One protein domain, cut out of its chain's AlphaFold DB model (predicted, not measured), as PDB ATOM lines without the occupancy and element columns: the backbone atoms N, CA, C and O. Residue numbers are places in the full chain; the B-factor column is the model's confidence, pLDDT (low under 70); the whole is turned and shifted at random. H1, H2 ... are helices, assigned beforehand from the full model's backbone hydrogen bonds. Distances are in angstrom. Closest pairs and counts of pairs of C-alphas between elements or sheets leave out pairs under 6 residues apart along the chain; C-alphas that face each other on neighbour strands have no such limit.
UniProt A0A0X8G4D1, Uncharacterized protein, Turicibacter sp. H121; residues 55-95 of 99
ATOM      1  N   LEU A  55     198.289 136.714 180.837       86.94
ATOM      2  CA  LEU A  55     197.798 135.512 181.511       86.94
ATOM      3  C   LEU A  55     196.366 135.724 182.026       86.94
ATOM      4  O   LEU A  55     195.503 134.875 181.814       86.94
ATOM      5  N   GLY A  56     196.101 136.877 182.646       85.81
ATOM      6  CA  GLY A  56     194.753 137.254 183.080       85.81
ATOM      7  C   GLY A  56     193.770 137.333 181.910       85.81
ATOM      8  O   GLY A  56     192.685 136.758 181.977       85.81
ATOM      9  N   TRP A  57     194.171 137.966 180.803       86.94
ATOM     10  CA  TRP A  57     193.350 138.020 179.589       86.94
ATOM     11  C   TRP A  57     193.084 136.642 178.988       86.94
ATOM     12  O   TRP A  57     191.954 136.376 178.587       86.94
ATOM     13  N   ALA A  58     194.077 135.752 178.955       87.50
ATOM     14  CA  ALA A  58     193.898 134.391 178.456       87.50
ATOM     15  C   ALA A  58     192.838 133.623 179.261       87.50
ATOM     16  O   ALA A  58     191.987 132.961 178.668       87.50
ATOM     17  N   ILE A  59     192.839 133.766 180.593       86.06
ATOM     18  CA  ILE A  59     191.822 133.165 181.470       86.06
ATOM     19  C   ILE A  59     190.438 133.747 181.163       86.06
ATOM     20  O   ILE A  59     189.486 132.998 180.967       86.06
ATOM     21  N   VAL A  60     190.324 135.075 181.062       87.56
ATOM     22  CA  VAL A  60     189.042 135.743 180.771       87.56
ATOM     23  C   VAL A  60     188.495 135.341 179.399       87.56
ATOM     24  O   VAL A  60     187.299 135.085 179.265       87.56
ATOM     25  N   ILE A  61     189.350 135.255 178.378       88.12
ATOM     26  CA  ILE A  61     188.961 134.814 177.031       88.12
ATOM     27  C   ILE A  61     188.507 133.355 177.062       88.12
ATOM     28  O   ILE A  61     187.475 133.032 176.474       88.12
ATOM     29  N   GLN A  62     189.233 132.484 177.767       85.00
ATOM     30  CA  GLN A  62     188.858 131.081 177.914       85.00
ATOM     31  C   GLN A  62     187.481 130.941 178.575       85.00
ATOM     32  O   GLN A  62     186.626 130.215 178.063       85.00
ATOM     33  N   ASP A  63     187.243 131.658 179.673       84.00
ATOM     34  CA  ASP A  63     185.965 131.635 180.385       84.00
ATOM     35  C   ASP A  63     184.829 132.213 179.526       84.00
ATOM     36  O   ASP A  63     183.761 131.604 179.423       84.00
ATOM     37  N   SER A  64     185.079 133.313 178.809       85.12
ATOM     38  CA  SER A  64     184.106 133.912 177.880       85.12
ATOM     39  C   SER A  64     183.724 132.942 176.759       85.12
ATOM     40  O   SER A  64     182.545 132.779 176.438       85.12
ATOM     41  N   TRP A  65     184.711 132.241 176.196       85.19
ATOM     42  CA  TRP A  65     184.496 131.238 175.155       85.19
ATOM     43  C   TRP A  65     183.664 130.051 175.660       85.19
ATOM     44  O   TRP A  65     182.788 129.549 174.951       85.19
ATOM     45  N   MET A  66     183.886 129.605 176.898       77.00
ATOM     46  CA  MET A  66     183.095 128.525 177.501       77.00
ATOM     47  C   MET A  66     181.630 128.924 177.715       77.00
ATOM     48  O   MET A  66     180.737 128.124 177.424       77.00
ATOM     49  N   ILE A  67     181.374 130.167 178.135       81.25
ATOM     50  CA  ILE A  67     180.012 130.706 178.274       81.25
ATOM     51  C   ILE A  67     179.323 130.773 176.904       81.25
ATOM     52  O   ILE A  67     178.191 130.307 176.754       81.25
ATOM     53  N   MET A  68     180.014 131.290 175.884       81.94
ATOM     54  CA  MET A  68     179.469 131.405 174.525       81.94
ATOM     55  C   MET A  68     179.185 130.045 173.877       81.94
ATOM     56  O   MET A  68     178.193 129.892 173.170       81.94
ATOM     57  N   THR A  69     180.014 129.035 174.147       83.31
ATOM     58  CA  THR A  69     179.824 127.674 173.615       83.31
ATOM     59  C   THR A  69     178.755 126.867 174.359       83.31
ATOM     60  O   THR A  69     178.555 125.697 174.030       83.31
ATOM     61  N   LYS A  70     178.047 127.470 175.337       68.38
ATOM     62  CA  LYS A  70     176.988 126.829 176.144       68.38
ATOM     63  C   LYS A  70     177.428 125.467 176.707       68.38
ATOM     64  O   LYS A  70     176.630 124.545 176.872       68.38
ATOM     65  N   SER A  71     178.731 125.322 176.956       65.75
ATOM     66  CA  SER A  71     179.336 124.060 177.354       65.75
ATOM     67  C   SER A  71     179.134 123.861 178.852       65.75
ATOM     68  O   SER A  71     179.527 124.706 179.646       65.75
ATOM     69  N   ASN A  72     178.576 122.720 179.262       64.62
ATOM     70  CA  ASN A  72     178.368 122.367 180.675       64.62
ATOM     71  C   ASN A  72     179.680 121.940 181.384       64.62
ATOM     72  O   ASN A  72     179.687 121.075 182.263       64.62
ATOM     73  N   ARG A  73     180.832 122.466 180.941       64.69
ATOM     74  CA  ARG A  73     182.144 122.212 181.544       64.69
ATOM     75  C   ARG A  73     182.465 123.323 182.534       64.69
ATOM     76  O   ARG A  73     182.499 124.482 182.151       64.69
ATOM     77  N   LEU A  74     182.782 122.923 183.769       62.56
ATOM     78  CA  LEU A  74     183.322 123.815 184.795       62.56
ATOM     79  C   LEU A  74     184.488 124.632 184.239       62.56
ATOM     80  O   LEU A  74     185.386 124.047 183.604       62.56
ATOM     81  N   SER A  75     184.473 125.938 184.518       69.38
ATOM     82  CA  SER A  75     185.512 126.858 184.063       69.38
ATOM     83  C   SER A  75     186.879 126.469 184.633       69.38
ATOM     84  O   SER A  75     186.968 125.698 185.595       69.38
ATOM     85  N   LEU A  76     187.979 126.940 184.035       69.69
ATOM     86  CA  LEU A  76     189.316 126.598 184.537       69.69
ATOM     87  C   LEU A  76     189.470 127.062 185.995       69.69
ATOM     88  O   LEU A  76     189.991 126.323 186.829       69.69
ATOM     89  N   LEU A  77     188.933 128.248 186.287       69.50
ATOM     90  CA  LEU A  77     188.817 128.830 187.622       69.50
ATOM     91  C   LEU A  77     187.967 127.967 188.557       69.50
ATOM     92  O   LEU A  77     188.366 127.692 189.684       69.50
ATOM     93  N   GLU A  78     186.823 127.479 188.088       71.56
ATOM     94  CA  GLU A  78     185.943 126.624 188.882       71.56
ATOM     95  C   GLU A  78     186.596 125.261 189.176       71.56
ATOM     96  O   GLU A  78     186.478 124.730 190.278       71.56
ATOM     97  N   ARG A  79     187.366 124.705 188.233       74.88
ATOM     98  CA  ARG A  79     188.139 123.465 188.428       74.88
ATOM     99  C   ARG A  79     189.257 123.635 189.448       74.88
ATOM    100  O   ARG A  79     189.405 122.780 190.321       74.88
ATOM    101  N   THR A  80     190.050 124.699 189.339       74.94
ATOM    102  CA  THR A  80     191.148 124.968 190.280       74.94
ATOM    103  C   THR A  80     190.605 125.301 191.666       74.94
ATOM    104  O   THR A  80     191.104 124.760 192.657       74.94
ATOM    105  N   PHE A  81     189.518 126.072 191.743       80.19
ATOM    106  CA  PHE A  81     188.813 126.349 192.991       80.19
ATOM    107  C   PHE A  81     188.251 125.072 193.622       80.19
ATOM    108  O   PHE A  81     188.482 124.829 194.800       80.19
ATOM    109  N   MET A  82     187.592 124.203 192.851       73.31
ATOM    110  CA  MET A  82     187.059 122.932 193.359       73.31
ATOM    111  C   MET A  82     188.157 121.967 193.815       73.31
ATOM    112  O   MET A  82     187.946 121.217 194.766       73.31
ATOM    113  N   HIS A  83     189.335 121.985 193.188       79.31
ATOM    114  CA  HIS A  83     190.488 121.226 193.672       79.31
ATOM    115  C   HIS A  83     191.013 121.763 195.009       79.31
ATOM    116  O   HIS A  83     191.229 120.970 195.928       79.31
ATOM    117  N   GLY A  84     191.153 123.084 195.149       79.38
ATOM    118  CA  GLY A  84     191.539 123.713 196.417       79.38
ATOM    119  C   GLY A  84     190.494 123.505 197.518       79.38
ATOM    120  O   GLY A  84     190.827 123.127 198.638       79.38
ATOM    121  N   ALA A  85     189.211 123.650 197.185       75.06
ATOM    122  CA  ALA A  85     188.095 123.427 198.095       75.06
ATOM    123  C   ALA A  85     187.980 121.957 198.514       75.06
ATOM    124  O   ALA A  85     187.679 121.685 199.669       75.06
ATOM    125  N   ARG A  86     188.271 120.999 197.626       78.25
ATOM    126  CA  ARG A  86     188.333 119.570 197.973       78.25
ATOM    127  C   ARG A  86     189.500 119.252 198.913       78.25
ATOM    128  O   ARG A  86     189.364 118.356 199.740       78.25
ATOM    129  N   TRP A  87     190.616 119.971 198.792       75.44
ATOM    130  CA  TRP A  87     191.754 119.842 199.704       75.44
ATOM    131  C   TRP A  87     191.451 120.437 201.090       75.44
ATOM    132  O   TRP A  87     191.766 119.815 202.099       75.44
ATOM    133  N   LEU A  88     190.770 121.589 201.146       77.12
ATOM    134  CA  LEU A  88     190.358 122.246 202.399       77.12
ATOM    135  C   LEU A  88     189.141 121.585 203.073       77.12
ATOM    136  O   LEU A  88     189.039 121.579 204.297       77.12
ATOM    137  N   TYR A  89     188.225 121.017 202.290       70.44
ATOM    138  CA  TYR A  89     186.975 120.410 202.751       70.44
ATOM    139  C   TYR A  89     186.781 119.029 202.102       70.44
ATOM    140  O   TYR A  89     186.046 118.887 201.120       70.44
ATOM    141  N   PRO A  90     187.378 117.962 202.664       68.06
ATOM    142  CA  PRO A  90     187.315 116.618 202.083       68.06
ATOM    143  C   PRO A  90     185.893 116.018 202.027       68.06
ATOM    144  O   PRO A  90     185.656 115.064 201.291       68.06
ATOM    145  N   ASN A  91     184.921 116.589 202.755       65.25
ATOM    146  CA  ASN A  91     183.529 116.114 202.824       65.25
ATOM    147  C   ASN A  91     182.548 116.831 201.861       65.25
ATOM    148  O   ASN A  91     181.338 116.603 201.919       65.25
ATOM    149  N   LEU A  92     183.041 117.678 200.946       63.16
ATOM    150  CA  LEU A  92     182.211 118.491 200.034       63.16
ATOM    151  C   LEU A  92     181.355 117.665 199.044       63.16
ATOM    152  O   LEU A  92     180.402 118.177 198.456       63.16
ATOM    153  N   ASN A  93     181.641 116.368 198.882       54.53
ATOM    154  CA  ASN A  93     180.908 115.459 197.987       54.53
ATOM    155  C   ASN A  93     179.421 115.266 198.355       54.53
ATOM    156  O   ASN A  93     178.671 114.710 197.552       54.53
ATOM    157  N   ARG A  94     178.965 115.729 199.527       53.38
ATOM    158  CA  ARG A  94     177.559 115.608 199.945       53.38
ATOM    159  C   ARG A  94     176.628 116.659 199.304       53.38
ATOM    160  O   ARG A  94     175.431 116.412 199.223       53.38
ATOM    161  N   PHE A  95     177.151 117.772 198.777       49.28
ATOM    162  CA  PHE A  95     176.323 118.850 198.199       49.28
ATOM    163  C   PHE A  95     175.917 118.639 196.735       49.28
ATOM    164  O   PHE A  95     174.974 119.267 196.267       49.28
TER     165      PHE A  95
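AT A GLANCE: This is residues 55 to 95 of the 99 residues of an uncharacterized protein of Turicibacter sp. H121 (UniProt A0A0X8G4D1). Two helices make a loose, flat T: H1 is the crossbar, and H2 is the stem, which begins beside the middle of H1 and runs away from it. Residues 69 to 75 fold back from the end of H1 to the start of H2, and the short H3 makes a turned foot at the far end of H2. The printed part has 41 residues with three named helices, in the order H1, H2, H3, and no named strand; its class is all helix. It is loose, with a radius of gyration of the C-alphas of 12.5 A, and spans 32 by 23 by 8 A.

IN THESE COORDINATES: H1 is residues 55 to 68, 20.0 A long from C-alpha 55 at (197.798, 135.512, 181.511) to C-alpha 68. H2 is residues 76 to 88, 18.4 A long, beginning with C-alpha 76 at (189.316, 126.598, 184.537). H3 is residues 92 to 95, 6.2 A long, ending with C-alpha 95 at (176.323, 118.850, 198.199).

HOW THE PARTS SIT: H1 and H2 are close but not clearly touching; their closest C-alphas, those of Asp 63 and Leu 76, are 7.3 A apart. Their lines stand about perpendicular, at 76 degrees. H2 and H3 are close but not clearly touching, with the closest C-alphas, those of Arg 86 and Leu 92, 6.5 A apart. H1 and H3 are apart. In H1 and H2 every O i to N i+4 pair is within hydrogen-bond range; H3, with 4 residues, is too short for such a pair.

THE WHOLE: The C-alphas farthest apart, those of Trp 57 and Arg 94, are 34.1 A from each other. The printed part has no cut. The link from H1 to H2 is short, and that from H2 to H3 is tight. Residues 68 to 73 stand free, and so do residues 83 to 91, of which 83 to 88 belong to H2. The mean pLDDT of the printed part is 74.9; residues 70 to 77 and 90 to 95 are under 70.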